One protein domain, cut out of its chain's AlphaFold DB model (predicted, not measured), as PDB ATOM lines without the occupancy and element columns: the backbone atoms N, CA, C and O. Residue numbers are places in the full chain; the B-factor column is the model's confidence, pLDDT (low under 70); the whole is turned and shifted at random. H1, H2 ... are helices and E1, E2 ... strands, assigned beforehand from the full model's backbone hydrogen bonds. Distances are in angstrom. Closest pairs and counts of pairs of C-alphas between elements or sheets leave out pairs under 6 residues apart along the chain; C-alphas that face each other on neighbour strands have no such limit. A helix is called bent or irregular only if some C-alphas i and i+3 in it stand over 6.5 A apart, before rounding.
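AT A GLANCE: This is residues 53 to 156 of the 156 residues of a protein of Oryza nivara (UniProt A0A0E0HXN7). A twisted sheet of four strands in a meander, E1 to E4, makes a wall on one side of the domain, and the longest helix, H3, crosses one of its faces. H4 packs on H3 farther from the sheet, H1 touches H4, and H2 is farthest from the mean of the C-alphas. The printed part has 104 residues, with four named strands and then four named helices along the chain; the sheet runs E1 E2 E3 E4, antiparallel throughout, and the class is mixed, helices and strands. The whole is compact, with a radius of gyration of the C-alphas of 12.8 A, and rounded, spanning 33 by 31 by 30 A.

IN THESE COORDINATES: Find C-alpha 54 at (-16.251, 29.984, 10.159); from there E1, residues 54 to 59, runs 15.9 A. E2, residues 64 to 69, covers 16.2 A, E3, residues 76 to 80, 11.8 A, and E4, residues 86 to 88, 6.7 A. H3, residues 127 to 139, begins at C-alpha 127, (-15.241, 36.308, -10.488), and runs 18.8 A. H4, residues 148 to 154, measures 9.9 A and ends at C-alpha 154, (-26.218, 36.370, -3.870). H1 is residues 108 to 112, 5.8 A, and H2 is residues 116 to 122, 11.2 A; H2 is only just irregular, with C-alphas 118 and 121 6.6 A apart.

HOW THE PARTS SIT: Start at the sheet, a meander in which each strand is the antiparallel neighbour of the one before; it is only just strongly twisted, its C-alphas up to 4.4 A off the best plane. In the hairpin E1 and E2, N 67 and O 56 are 2.8 A apart; in E2 and E3, N 80 and O 66 are 2.7 A apart; in E3 and E4, N 79 and O 87 are 2.8 A apart. H3 is on the sheet, making two layers, helix on one face, at a height over the sheet of 8.9 A; it lies over E1 and E2, across the strands at 88 degrees to E1 on the local plane. Its closest C-alphas to E2 are Ala 138 and Ser 65, 4.8 A apart. H4 touches H3, closest C-alphas Gly 154 and Ala 133 at 4.0 A, at a steep tilt of 46 degrees, opposite ways. H1 touches H4, closest C-alphas Leu 111 and Lys 152 at 5.0 A. H1 and H2 touch only at the corner, closest C-alphas Thr 109 and Gly 116 at 3.6 A; H2 and H3 are apart. In H1, H3 and H4 every O i to N i+4 pair is within hydrogen-bond range; in H2 0 of 3 are, beside 3 of 4 O i to N i+3 pairs.

THE WHOLE: The two C-alphas farthest apart, those of Arg 98 and Lys 121, are 34.4 A apart. The printed part has no cut. The link from E4 to H1, residues 89 to 107, is long, and its residues 100 to 101 pair parallel with residues 87 to 88 of E4. The mean pLDDT of the printed part is 79.5; it is under 70 at residues 53 to 63, residue 71 and residues 114 to 115.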
ATOM      1  N   ALA A  53     -19.837  28.831  13.131       48.66
ATOM      2  CA  ALA A  53     -19.638  29.315  11.771       48.66
ATOM      3  C   ALA A  53     -18.220  29.846  11.589       48.66
ATOM      4  O   ALA A  53     -17.801  30.728  12.335       48.66
ATOM      5  N   ALA A  54     -17.502  29.360  10.577       53.41
ATOM      6  CA  ALA A  54     -16.251  29.984  10.159       53.41
ATOM      7  C   ALA A  54     -16.586  31.271   9.375       53.41
ATOM      8  O   ALA A  54     -17.211  31.173   8.313       53.41
ATOM      9  N   PRO A  55     -16.226  32.474   9.868       53.31
ATOM     10  CA  PRO A  55     -16.494  33.712   9.154       53.31
ATOM     11  C   PRO A  55     -15.511  33.874   7.991       53.31
ATOM     12  O   PRO A  55     -14.301  34.006   8.193       53.31
ATOM     13  N   ILE A  56     -16.023  33.922   6.763       58.62
ATOM     14  CA  ILE A  56     -15.218  34.269   5.584       58.62
ATOM     15  C   ILE A  56     -15.536  35.702   5.199       58.62
ATOM     16  O   ILE A  56     -16.642  36.003   4.756       58.62
ATOM     17  N   GLN A  57     -14.564  36.594   5.364       53.72
ATOM     18  CA  GLN A  57     -14.680  37.962   4.875       53.72
ATOM     19  C   GLN A  57     -14.390  38.030   3.384       53.72
ATOM     20  O   GLN A  57     -13.353  37.552   2.923       53.72
ATOM     21  N   ILE A  58     -15.281  38.687   2.647       59.44
ATOM     22  CA  ILE A  58     -15.098  38.961   1.229       59.44
ATOM     23  C   ILE A  58     -15.049  40.475   1.038       59.44
ATOM     24  O   ILE A  58     -16.054  41.170   1.180       59.44
ATOM     25  N   ASN A  59     -13.853  40.973   0.724       49.50
ATOM     26  CA  ASN A  59     -13.554  42.392   0.555       49.50
ATOM     27  C   ASN A  59     -13.247  42.705  -0.909       49.50
ATOM     28  O   ASN A  59     -12.232  42.245  -1.439       49.50
ATOM     29  N   LYS A  60     -14.073  43.532  -1.570       50.47
ATOM     30  CA  LYS A  60     -13.660  44.125  -2.850       50.47
ATOM     31  C   LYS A  60     -14.415  45.400  -3.227       50.47
ATOM     32  O   LYS A  60     -15.476  45.315  -3.826       50.47
ATOM     33  N   GLY A  61     -13.821  46.569  -2.964       42.62
ATOM     34  CA  GLY A  61     -14.081  47.877  -3.609       42.62
ATOM     35  C   GLY A  61     -15.486  48.506  -3.511       42.62
ATOM     36  O   GLY A  61     -15.594  49.724  -3.562       42.62
ATOM     37  N   HIS A  62     -16.545  47.712  -3.351       50.91
ATOM     38  CA  HIS A  62     -17.959  48.098  -3.361       50.91
ATOM     39  C   HIS A  62     -18.721  47.647  -2.100       50.91
ATOM     40  O   HIS A  62     -19.922  47.902  -2.002       50.91
ATOM     41  N   GLY A  63     -18.044  46.988  -1.154       59.12
ATOM     42  CA  GLY A  63     -18.610  46.505   0.105       59.12
ATOM     43  C   GLY A  63     -17.790  45.363   0.708       59.12
ATOM     44  O   GLY A  63     -16.985  44.730   0.018       59.12
ATOM     45  N   GLU A  64     -18.012  45.123   1.997       72.62
ATOM     46  CA  GLU A  64     -17.517  43.967   2.739       72.62
ATOM     47  C   GLU A  64     -18.722  43.165   3.233       72.62
ATOM     48  O   GLU A  64     -19.656  43.731   3.808       72.62
ATOM     49  N   SER A  65     -18.702  41.857   3.000       76.56
ATOM     50  CA  SER A  65     -19.665  40.922   3.580       76.56
ATOM     51  C   SER A  65     -18.912  39.769   4.226       76.56
ATOM     52  O   SER A  65     -17.875  39.335   3.720       76.56
ATOM     53  N   THR A  66     -19.414  39.282   5.359       83.25
ATOM     54  CA  THR A  66     -18.875  38.077   6.007       83.25
ATOM     55  C   THR A  66     -19.845  36.928   5.812       83.25
ATOM     56  O   THR A  66     -20.999  37.053   6.194       83.25
ATOM     57  N   LEU A  67     -19.404  35.803   5.265       83.62
ATOM     58  CA  LEU A  67     -20.222  34.598   5.146       83.62
ATOM     59  C   LEU A  67     -20.053  33.716   6.381       83.62
ATOM     60  O   LEU A  67     -18.938  33.549   6.870       83.62
ATOM     61  N   ALA A  68     -21.153  33.144   6.864       82.50
ATOM     62  CA  ALA A  68     -21.161  32.136   7.914       82.50
ATOM     63  C   ALA A  68     -21.333  30.756   7.275       82.50
ATOM     64  O   ALA A  68     -22.391  30.459   6.717       82.50
ATOM     65  N   ILE A  69     -20.294  29.927   7.359       78.81
ATOM     66  CA  ILE A  69     -20.287  28.576   6.795       78.81
ATOM     67  C   ILE A  69     -20.208  27.544   7.913       78.81
ATOM     68  O   ILE A  69     -19.414  27.687   8.847       78.81
ATOM     69  N   ARG A  70     -21.013  26.490   7.785       74.88
ATOM     70  CA  ARG A  70     -20.967  25.322   8.660       74.88
ATOM     71  C   ARG A  70     -19.657  24.547   8.504       74.88
ATOM     72  O   ARG A  70     -19.303  24.194   7.379       74.88
ATOM     73  N   PRO A  71     -18.956  24.217   9.599       69.56
ATOM     74  CA  PRO A  71     -17.698  23.483   9.532       69.56
ATOM     75  C   PRO A  71     -17.887  22.015   9.132       69.56
ATOM     76  O   PRO A  71     -16.961  21.413   8.601       69.56
ATOM     77  N   ASP A  72     -19.063  21.431   9.373       71.69
ATOM     78  CA  ASP A  72     -19.304  20.000   9.180       71.69
ATOM     79  C   ASP A  72     -19.646  19.618   7.732       71.69
ATOM     80  O   ASP A  72     -19.313  18.522   7.290       71.69
ATOM     81  N   ASN A  73     -20.301  20.509   6.984       74.88
ATOM     82  CA  ASN A  73     -20.762  20.220   5.623       74.88
ATOM     83  C   ASN A  73     -20.536  21.365   4.623       74.88
ATOM     84  O   ASN A  73     -20.920  21.242   3.462       74.88
ATOM     85  N   VAL A  74     -19.895  22.459   5.051       78.00
ATOM     86  CA  VAL A  74     -19.550  23.626   4.220       78.00
ATOM     87  C   VAL A  74     -20.782  24.347   3.643       78.00
ATOM     88  O   VAL A  74     -20.675  25.126   2.697       78.00
ATOM     89  N   TYR A  75     -21.970  24.150   4.226       76.81
ATOM     90  CA  TYR A  75     -23.163  24.894   3.818       76.81
ATOM     91  C   TYR A  75     -23.135  26.320   4.368       76.81
ATOM     92  O   TYR A  75     -22.832  26.554   5.544       76.81
ATOM     93  N   LEU A  76     -23.494  27.279   3.513       84.69
ATOM     94  CA  LEU A  76     -23.764  28.651   3.922       84.69
ATOM     95  C   LEU A  76     -25.010  28.665   4.815       84.69
ATOM     96  O   LEU A  76     -26.055  28.161   4.422       84.69
ATOM     97  N   ILE A  77     -24.912  29.279   5.992       86.38
ATOM     98  CA  ILE A  77     -26.039  29.412   6.933       86.38
ATOM     99  C   ILE A  77     -26.494  30.861   7.138       86.38
ATOM    100  O   ILE A  77     -27.581  31.112   7.667       86.38
ATOM    101  N   GLY A  78     -25.689  31.826   6.693       88.19
ATOM    102  CA  GLY A  78     -26.006  33.244   6.779       88.19
ATOM    103  C   GLY A  78     -24.858  34.140   6.340       88.19
ATOM    104  O   GLY A  78     -23.798  33.676   5.921       88.19
ATOM    105  N   PHE A  79     -25.064  35.446   6.459       89.31
ATOM    106  CA  PHE A  79     -24.075  36.463   6.129       89.31
ATOM    107  C   PHE A  79     -24.207  37.697   7.029       89.31
ATOM    108  O   PHE A  79     -25.262  37.976   7.602       89.31
ATOM    109  N   ARG A  80     -23.123  38.460   7.144       86.75
ATOM    110  CA  ARG A  80     -23.047  39.736   7.849       86.75
ATOM    111  C   ARG A  80     -22.901  40.862   6.843       86.75
ATOM    112  O   ARG A  80     -21.998  40.825   6.010       86.75
ATOM    113  N   THR A  81     -23.754  41.868   6.957       88.75
ATOM    114  CA  THR A  81     -23.732  43.047   6.084       88.75
ATOM    115  C   THR A  81     -22.636  44.029   6.484       88.75
ATOM    116  O   THR A  81     -22.078  43.953   7.584       88.75
ATOM    117  N   GLN A  82     -22.390  45.024   5.631       85.12
ATOM    118  CA  GLN A  82     -21.477  46.128   5.930       85.12
ATOM    119  C   GLN A  82     -21.938  46.949   7.148       85.12
ATOM    120  O   GLN A  82     -21.120  47.504   7.875       85.12
ATOM    121  N   ALA A  83     -23.246  46.981   7.423       84.56
ATOM    122  CA  ALA A  83     -23.822  47.586   8.627       84.56
ATOM    123  C   ALA A  83     -23.676  46.695   9.880       84.56
ATOM    124  O   ALA A  83     -24.408  46.864  10.855       84.56
ATOM    125  N   ALA A  84     -22.770  45.713   9.843       81.44
ATOM    126  CA  ALA A  84     -22.459  44.789  10.927       81.44
ATOM    127  C   ALA A  84     -23.631  43.908  11.405       81.44
ATOM    128  O   ALA A  84     -23.503  43.260  12.445       81.44
ATOM    129  N   SER A  85     -24.729  43.836  10.644       87.06
ATOM    130  CA  SER A  85     -25.931  43.068  10.988       87.06
ATOM    131  C   SER A  85     -25.873  41.656  10.410       87.06
ATOM    132  O   SER A  85     -25.545  41.487   9.236       87.06
ATOM    133  N   TRP A  86     -26.202  40.651  11.223       89.38
ATOM    134  CA  TRP A  86     -26.268  39.254  10.794       89.38
ATOM    135  C   TRP A  86     -27.648  38.899  10.251       89.38
ATOM    136  O   TRP A  86     -28.669  39.174  10.884       89.38
ATOM    137  N   PHE A  87     -27.655  38.218   9.113       90.31
ATOM    138  CA  PHE A  87     -28.829  37.596   8.523       90.31
ATOM    139  C   PHE A  87     -28.561  36.122   8.295       90.31
ATOM    140  O   PHE A  87     -27.462  35.734   7.908       90.31
ATOM    141  N   ALA A  88     -29.565  35.300   8.550       89.62
ATOM    142  CA  ALA A  88     -29.433  33.857   8.476       89.62
ATOM    143  C   ALA A  88     -30.666  33.237   7.836       89.62
ATOM    144  O   ALA A  88     -31.771  33.785   7.937       89.62
ATOM    145  N   PHE A  89     -30.483  32.087   7.196       91.06
ATOM    146  CA  PHE A  89     -31.594  31.348   6.611       91.06
ATOM    147  C   PHE A  89     -32.607  30.944   7.679       91.06
ATOM    148  O   PHE A  89     -32.264  30.704   8.840       91.06
ATOM    149  N   LYS A  90     -33.877  30.856   7.280       90.94
ATOM    150  CA  LYS A  90     -34.998  30.582   8.187       90.94
ATOM    151  C   LYS A  90     -34.811  29.320   9.043       90.94
ATOM    152  O   LYS A  90     -35.287  29.280  10.171       90.94
ATOM    153  N   ASN A  91     -34.136  28.299   8.524       87.38
ATOM    154  CA  ASN A  91     -33.864  27.034   9.214       87.38
ATOM    155  C   ASN A  91     -32.564  27.029  10.042       87.38
ATOM    156  O   ASN A  91     -32.350  26.095  10.812       87.38
ATOM    157  N   SER A  92     -31.728  28.063   9.914       81.62
ATOM    158  CA  SER A  92     -30.391  28.125  10.519       81.62
ATOM    159  C   SER A  92     -30.156  29.379  11.373       81.62
ATOM    160  O   SER A  92     -29.071  29.562  11.919       81.62
ATOM    161  N   TYR A  93     -31.161  30.247  11.543       81.94
ATOM    162  CA  TYR A  93     -31.010  31.522  12.261       81.94
ATOM    163  C   TYR A  93     -30.630  31.393  13.736       81.94
ATOM    164  O   TYR A  93     -29.986  32.281  14.283       81.94
ATOM    165  N   ASN A  94     -30.989  30.283  14.374       81.44
ATOM    166  CA  ASN A  94     -30.615  29.974  15.750       81.44
ATOM    167  C   ASN A  94     -29.148  29.529  15.894       81.44
ATOM    168  O   ASN A  94     -28.669  29.419  17.018       81.44
ATOM    169  N   GLN A  95     -28.439  29.278  14.788       81.06
ATOM    170  CA  GLN A  95     -27.023  28.891  14.781       81.06
ATOM    171  C   GLN A  95     -26.076  30.103  14.759       81.06
ATOM    172  O   GLN A  95     -24.871  29.942  14.929       81.06
ATOM    173  N   ILE A  96     -26.602  31.319  14.549       81.00
ATOM    174  CA  ILE A  96     -25.828  32.566  14.544       81.00
ATOM    175  C   ILE A  96     -26.415  33.513  15.595       81.00
ATOM    176  O   ILE A  96     -27.563  33.948  15.492       81.00
ATOM    177  N   SER A  97     -25.616  33.868  16.605       79.38
ATOM    178  CA  SER A  97     -26.052  34.780  17.670       79.38
ATOM    179  C   SER A  97     -26.492  36.134  17.096       79.38
ATOM    180  O   SER A  97     -25.800  36.736  16.273       79.38
ATOM    181  N   ARG A  98     -27.655  36.625  17.550       83.75
ATOM    182  CA  ARG A  98     -28.251  37.924  17.165       83.75
ATOM    183  C   ARG A  98     -28.548  38.061  15.663       83.75
ATOM    184  O   ARG A  98     -28.702  39.181  15.173       83.75
ATOM    185  N   ALA A  99     -28.642  36.950  14.934       86.94
ATOM    186  CA  ALA A  99     -29.028  36.972  13.533       86.94
ATOM    187  C   ALA A  99     -30.523  37.242  13.350       86.94
ATOM    188  O   ALA A  99     -31.378  36.780  14.105       86.94
ATOM    189  N   THR A 100     -30.838  37.972  12.286       91.25
ATOM    190  CA  THR A 100     -32.208  38.168  11.826       91.25
ATOM    191  C   THR A 100     -32.551  37.109  10.784       91.25
ATOM    192  O   THR A 100     -31.863  36.982   9.772       91.25
ATOM    193  N   ALA A 101     -33.643  36.374  10.999       91.12
ATOM    194  CA  ALA A 101     -34.103  35.375  10.040       91.12
ATOM    195  C   ALA A 101     -34.538  36.019   8.710       91.12
ATOM    196  O   ALA A 101     -35.297  37.005   8.694       91.12
ATOM    197  N   LEU A 102     -34.066  35.434   7.610       92.00
ATOM    198  CA  LEU A 102     -34.544  35.669   6.250       92.00
ATOM    199  C   LEU A 102     -35.925  35.023   6.047       92.00
ATOM    200  O   LEU A 102     -36.327  34.127   6.790       92.00
ATOM    201  N   GLY A 103     -36.659  35.483   5.030       89.69
ATOM    202  CA  GLY A 103     -37.969  34.925   4.661       89.69
ATOM    203  C   GLY A 103     -37.903  33.525   4.037       89.69
ATOM    204  O   GLY A 103     -38.921  32.842   3.949       89.69
ATOM    205  N   PHE A 104     -36.703  33.090   3.656       90.12
ATOM    206  CA  PHE A 104     -36.427  31.895   2.869       90.12
ATOM    207  C   PHE A 104     -35.349  31.022   3.538       90.12
ATOM    208  O   PHE A 104     -34.586  31.491   4.393       90.12
ATOM    209  N   ASP A 105     -35.333  29.731   3.206       90.31
ATOM    210  CA  ASP A 105     -34.345  28.762   3.704       90.31
ATOM    211  C   ASP A 105     -33.173  28.554   2.727       90.31
ATOM    212  O   ASP A 105     -33.158  29.136   1.639       90.31
ATOM    213  N   ASP A 106     -32.192  27.754   3.154       85.12
ATOM    214  CA  ASP A 106     -30.951  27.434   2.434       85.12
ATOM    215  C   ASP A 106     -31.105  26.348   1.352       85.12
ATOM    216  O   ASP A 106     -30.126  25.979   0.699       85.12
ATOM    217  N   SER A 107     -32.313  25.825   1.122       86.62
ATOM    218  CA  SER A 107     -32.521  24.813   0.089       86.62
ATOM    219  C   SER A 107     -32.411  25.422  -1.310       86.62
ATOM    220  O   SER A 107     -32.919  26.510  -1.585       86.62
ATOM    221  N   TYR A 108     -31.839  24.677  -2.261       82.69
ATOM    222  CA  TYR A 108     -31.781  25.135  -3.652       82.69
ATOM    223  C   TYR A 108     -33.166  25.449  -4.232       82.69
ATOM    224  O   TYR A 108     -33.286  26.379  -5.015       82.69
ATOM    225  N   THR A 109     -34.224  24.741  -3.826       86.94
ATOM    226  CA  THR A 109     -35.610  25.049  -4.234       86.94
ATOM    227  C   THR A 109     -36.077  26.420  -3.747       86.94
ATOM    228  O   THR A 109     -36.780  27.126  -4.466       86.94
ATOM    229  N   SER A 110     -35.684  26.811  -2.538       86.56
ATOM    230  CA  SER A 110     -35.973  28.127  -1.969       86.56
ATOM    231  C   SER A 110     -35.157  29.234  -2.653       86.56
ATOM    232  O   SER A 110     -35.687  30.313  -2.924       86.56
ATOM    233  N   LEU A 111     -33.898  28.944  -3.007       85.62
ATOM    234  CA  LEU A 111     -32.972  29.895  -3.634       85.62
ATOM    235  C   LEU A 111     -33.198  30.097  -5.143       85.62
ATOM    236  O   LEU A 111     -33.037  31.208  -5.636       85.62
ATOM    237  N   THR A 112     -33.559  29.051  -5.891       82.06
ATOM    238  CA  THR A 112     -33.723  29.107  -7.360       82.06
ATOM    239  C   THR A 112     -35.184  29.023  -7.818       82.06
ATOM    240  O   THR A 112     -35.464  29.085  -9.019       82.06
ATOM    241  N   GLY A 113     -36.125  28.861  -6.883       78.50
ATOM    242  CA  GLY A 113     -37.547  28.705  -7.166       78.50
ATOM    243  C   GLY A 113     -37.924  27.313  -7.690       78.50
ATOM    244  O   GLY A 113     -37.256  26.306  -7.445       78.50
ATOM    245  N   LYS A 114     -39.052  27.233  -8.414       68.81
ATOM    246  CA  LYS A 114     -39.576  25.965  -8.953       68.81
ATOM    247  C   LYS A 114     -38.560  25.350  -9.930       68.81
ATOM    248  O   LYS A 114     -38.356  25.870 -11.021       68.81
ATOM    249  N   GLY A 115     -37.926  24.256  -9.510       69.25
ATOM    250  CA  GLY A 115     -36.859  23.553 -10.238       69.25
ATOM    251  C   GLY A 115     -35.658  23.214  -9.350       69.25
ATOM    252  O   GLY A 115     -35.003  22.195  -9.554       69.25
ATOM    253  N   GLY A 116     -35.406  23.999  -8.296       80.12
ATOM    254  CA  GLY A 116     -34.339  23.714  -7.337       80.12
ATOM    255  C   GLY A 116     -32.984  23.524  -8.014       80.12
ATOM    256  O   GLY A 116     -32.510  24.398  -8.743       80.12
ATOM    257  N   TYR A 117     -32.363  22.363  -7.799       76.31
ATOM    258  CA  TYR A 117     -31.038  22.061  -8.345       76.31
ATOM    259  C   TYR A 117     -30.993  22.072  -9.884       76.31
ATOM    260  O   TYR A 117     -29.934  22.323 -10.455       76.31
ATOM    261  N   THR A 118     -32.113  21.847 -10.584       80.94
ATOM    262  CA  THR A 118     -32.121  21.840 -12.059       80.94
ATOM    263  C   THR A 118     -31.871  23.216 -12.660       80.94
ATOM    264  O   THR A 118     -31.447  23.298 -13.810       80.94
ATOM    265  N   ASN A 119     -32.119  24.277 -11.888       81.50
ATOM    266  CA  ASN A 119     -31.939  25.665 -12.309       81.50
ATOM    267  C   ASN A 119     -30.507  26.163 -12.041       81.50
ATOM    268  O   ASN A 119     -30.143  27.246 -12.487       81.50
ATOM    269  N   LEU A 120     -29.668  25.374 -11.353       78.56
ATOM    270  CA  LEU A 120     -28.273  25.739 -11.077       78.56
ATOM    271  C   LEU A 120     -27.422  25.830 -12.345       78.56
ATOM    272  O   LEU A 120     -26.486  26.618 -12.398       78.56
ATOM    273  N   LYS A 121     -27.766  25.064 -13.385       80.38
ATOM    274  CA  LYS A 121     -27.084  25.107 -14.691       80.38
ATOM    275  C   LYS A 121     -27.170  26.479 -15.372       80.38
ATOM    276  O   LYS A 121     -26.330  26.791 -16.208       80.38
ATOM    277  N   ASP A 122     -28.181  27.269 -15.014       79.31
ATOM    278  CA  ASP A 122     -28.448  28.588 -15.585       79.31
ATOM    279  C   ASP A 122     -27.826  29.714 -14.730       79.31
ATOM    280  O   ASP A 122     -27.915  30.894 -15.078       79.31
ATOM    281  N   ILE A 123     -27.174  29.368 -13.609       78.81
ATOM    282  CA  ILE A 123     -26.499  30.320 -12.725       78.81
ATOM    283  C   ILE A 123     -25.092  30.605 -13.250       78.81
ATOM    284  O   ILE A 123     -24.241  29.724 -13.375       78.81
ATOM    285  N   VAL A 124     -24.825  31.882 -13.524       77.00
ATOM    286  CA  VAL A 124     -23.501  32.345 -13.944       77.00
ATOM    287  C   VAL A 124     -22.577  32.402 -12.732       77.00
ATOM    288  O   VAL A 124     -22.625  33.338 -11.934       77.00
ATOM    289  N   VAL A 125     -21.675  31.432 -12.626       76.38
ATOM    290  CA  VAL A 125     -20.607  31.425 -11.620       76.38
ATOM    291  C   VAL A 125     -19.319  32.010 -12.194       76.38
ATOM    292  O   VAL A 125     -18.935  31.751 -13.333       76.38
ATOM    293  N   GLY A 126     -18.635  32.837 -11.410       74.38
ATOM    294  CA  GLY A 126     -17.388  33.453 -11.834       74.38
ATOM    295  C   GLY A 126     -17.002  34.656 -10.991       74.38
ATOM    296  O   GLY A 126     -17.741  35.141 -10.139       74.38
ATOM    297  N   LYS A 127     -15.811  35.192 -11.257       75.56
ATOM    298  CA  LYS A 127     -15.241  36.308 -10.488       75.56
ATOM    299  C   LYS A 127     -16.127  37.562 -10.477       75.56
ATOM    300  O   LYS A 127     -16.092  38.308  -9.499       75.56
ATOM    301  N   LYS A 128     -16.848  37.834 -11.570       76.19
ATOM    302  CA  LYS A 128     -17.742  38.995 -11.688       76.19
ATOM    303  C   LYS A 128     -19.029  38.783 -10.889       76.19
ATOM    304  O   LYS A 128     -19.340  39.630 -10.060       76.19
ATOM    305  N   SER A 129     -19.698  37.643 -11.058       76.75
ATOM    306  CA  SER A 129     -20.926  37.341 -10.314       76.75
ATOM    307  C   SER A 129     -20.681  37.231  -8.810       76.75
ATOM    308  O   SER A 129     -21.454  37.787  -8.043       76.75
ATOM    309  N   ALA A 130     -19.551  36.667  -8.371       74.38
ATOM    310  CA  ALA A 130     -19.180  36.656  -6.952       74.38
ATOM    311  C   ALA A 130     -19.003  38.073  -6.363       74.38
ATOM    312  O   ALA A 130     -19.340  38.319  -5.210       74.38
ATOM    313  N   GLN A 131     -18.493  39.033  -7.145       76.88
ATOM    314  CA  GLN A 131     -18.377  40.426  -6.689       76.88
ATOM    315  C   GLN A 131     -19.735  41.110  -6.585       76.88
ATOM    316  O   GLN A 131     -19.973  41.847  -5.631       76.88
ATOM    317  N   GLU A 132     -20.606  40.869  -7.561       80.38
ATOM    318  CA  GLU A 132     -21.973  41.380  -7.553       80.38
ATOM    319  C   GLU A 132     -22.746  40.801  -6.363       80.38
ATOM    320  O   GLU A 132     -23.332  41.565  -5.601       80.38
ATOM    321  N   ALA A 133     -22.630  39.493  -6.112       83.19
ATOM    322  CA  ALA A 133     -23.201  38.823  -4.946       83.19
ATOM    323  C   ALA A 133     -22.746  39.476  -3.633       83.19
ATOM    324  O   ALA A 133     -23.576  39.875  -2.820       83.19
ATOM    325  N   VAL A 134     -21.439  39.681  -3.444       82.56
ATOM    326  CA  VAL A 134     -20.898  40.318  -2.230       82.56
ATOM    327  C   VAL A 134     -21.410  41.742  -2.062       82.56
ATOM    328  O   VAL A 134     -21.786  42.122  -0.955       82.56
ATOM    329  N   ALA A 135     -21.452  42.531  -3.138       83.62
ATOM    330  CA  ALA A 135     -21.965  43.897  -3.090       83.62
ATOM    331  C   ALA A 135     -23.459  43.935  -2.727       83.62
ATOM    332  O   ALA A 135     -23.882  44.811  -1.970       83.62
ATOM    333  N   THR A 136     -24.237  42.977  -3.230       86.81
ATOM    334  CA  THR A 136     -25.656  42.803  -2.910       86.81
ATOM    335  C   THR A 136     -25.848  42.404  -1.444       86.81
ATOM    336  O   THR A 136     -26.588  43.073  -0.720       86.81
ATOM    337  N   LEU A 137     -25.123  41.387  -0.958       87.31
ATOM    338  CA  LEU A 137     -25.190  40.936   0.438       87.31
ATOM    339  C   LEU A 137     -24.728  42.024   1.420       87.31
ATOM    340  O   LEU A 137     -25.366  42.245   2.448       87.31
ATOM    341  N   ALA A 138     -23.655  42.750   1.095       86.75
ATOM    342  CA  ALA A 138     -23.104  43.808   1.943       86.75
ATOM    343  C   ALA A 138     -24.102  44.952   2.191       86.75
ATOM    344  O   ALA A 138     -24.092  45.549   3.270       86.75
ATOM    345  N   LYS A 139     -24.967  45.245   1.213       87.75
ATOM    346  CA  LYS A 139     -25.951  46.340   1.257       87.75
ATOM    347  C   LYS A 139     -27.324  45.920   1.768       87.75
ATOM    348  O   LYS A 139     -28.191  46.783   1.907       87.75
ATOM    349  N   TYR A 140     -27.537  44.631   2.029       88.31
ATOM    350  CA  TYR A 140     -28.849  44.132   2.410       88.31
ATOM    351  C   TYR A 140     -29.380  44.813   3.676       88.31
ATOM    352  O   TYR A 140     -28.673  45.008   4.669       88.31
ATOM    353  N   LYS A 141     -30.669  45.143   3.629       86.94
ATOM    354  CA  LYS A 141     -31.455  45.651   4.745       86.94
ATOM    355  C   LYS A 141     -32.824  44.989   4.707       86.94
ATOM    356  O   LYS A 141     -33.407  44.800   3.640       86.94
ATOM    357  N   LYS A 142     -33.377  44.697   5.882       81.56
ATOM    358  CA  LYS A 142     -34.732  44.139   6.032       81.56
ATOM    359  C   LYS A 142     -35.837  45.199   5.876       81.56
ATOM    360  O   LYS A 142     -36.929  45.042   6.405       81.56
ATOM    361  N   ASP A 143     -35.548  46.292   5.179       84.25
ATOM    362  CA  ASP A 143     -36.503  47.354   4.847       84.25
ATOM    363  C   ASP A 143     -37.110  47.176   3.443       84.25
ATOM    364  O   ASP A 143     -37.953  47.968   3.032       84.25
ATOM    365  N   GLY A 144     -36.699  46.131   2.714       77.38
ATOM    366  CA  GLY A 144     -37.177  45.840   1.363       77.38
ATOM    367  C   GLY A 144     -36.440  46.597   0.256       77.38
ATOM    368  O   GLY A 144     -36.827  46.475  -0.902       77.38
ATOM    369  N   SER A 145     -35.365  47.331   0.573       82.00
ATOM    370  CA  SER A 145     -34.571  48.067  -0.428       82.00
ATOM    371  C   SER A 145     -33.911  47.164  -1.471       82.00
ATOM    372  O   SER A 145     -33.608  47.623  -2.569       82.00
ATOM    373  N   VAL A 146     -33.661  45.898  -1.127       81.81
ATOM    374  CA  VAL A 146     -33.132  44.886  -2.047       81.81
ATOM    375  C   VAL A 146     -34.182  43.785  -2.215       81.81
ATOM    376  O   VAL A 146     -34.617  43.224  -1.201       81.81
ATOM    377  N   PRO A 147     -34.598  43.457  -3.453       85.62
ATOM    378  CA  PRO A 147     -35.547  42.381  -3.707       85.62
ATOM    379  C   PRO A 147     -35.042  41.040  -3.167       85.62
ATOM    380  O   PRO A 147     -33.863  40.713  -3.299       85.62
ATOM    381  N   GLU A 148     -35.945  40.222  -2.621       85.56
ATOM    382  CA  GLU A 148     -35.600  38.893  -2.091       85.56
ATOM    383  C   GLU A 148     -34.882  38.021  -3.137       85.56
ATOM    384  O   GLU A 148     -33.905  37.349  -2.820       85.56
ATOM    385  N   GLU A 149     -35.307  38.102  -4.398       85.25
ATOM    386  CA  GLU A 149     -34.713  37.367  -5.519       85.25
ATOM    387  C   GLU A 149     -33.251  37.755  -5.797       85.25
ATOM    388  O   GLU A 149     -32.459  36.919  -6.230       85.25
ATOM    389  N   GLU A 150     -32.857  39.002  -5.528       85.12
ATOM    390  CA  GLU A 150     -31.457  39.421  -5.653       85.12
ATOM    391  C   GLU A 150     -30.605  38.880  -4.502       85.12
ATOM    392  O   GLU A 150     -29.469  38.460  -4.723       85.12
ATOM    393  N   ILE A 151     -31.167  38.818  -3.290       87.25
ATOM    394  CA  ILE A 151     -30.480  38.222  -2.137       87.25
ATOM    395  C   ILE A 151     -30.318  36.716  -2.325       87.25
ATOM    396  O   ILE A 151     -29.228  36.198  -2.101       87.25
ATOM    397  N   LYS A 152     -31.359  36.018  -2.793       87.31
ATOM    398  CA  LYS A 152     -31.292  34.583  -3.102       87.31
ATOM    399  C   LYS A 152     -30.178  34.269  -4.096       87.31
ATOM    400  O   LYS A 152     -29.396  33.358  -3.851       87.31
ATOM    401  N   LYS A 153     -30.053  35.062  -5.167       83.50
ATOM    402  CA  LYS A 153     -28.958  34.930  -6.142       83.50
ATOM    403  C   LYS A 153     -27.583  35.185  -5.534       83.50
ATOM    404  O   LYS A 153     -26.631  34.538  -5.939       83.50
ATOM    405  N   GLY A 154     -27.473  36.110  -4.580       82.50
ATOM    406  CA  GLY A 154     -26.218  36.370  -3.870       82.50
ATOM    407  C   GLY A 154     -25.770  35.228  -2.950       82.50
ATOM    408  O   GLY A 154     -24.608  35.199  -2.555       82.50
ATOM    409  N   CYS A 155     -26.674  34.307  -2.613       83.38
ATOM    410  CA  CYS A 155     -26.411  33.140  -1.773       83.38
ATOM    411  C   CYS A 155     -26.092  31.851  -2.562       83.38
ATOM    412  O   CYS A 155     -25.877  30.818  -1.927       83.38
ATOM    413  N   LEU A 156     -26.101  31.901  -3.901       78.06
ATOM    414  CA  LEU A 156     -25.761  30.798  -4.815       78.06
ATOM    415  C   LEU A 156     -24.323  30.935  -5.326       78.06
ATOM    416  O   LEU A 156     -23.661  29.884  -5.462       78.06
TER     417      LEU A 156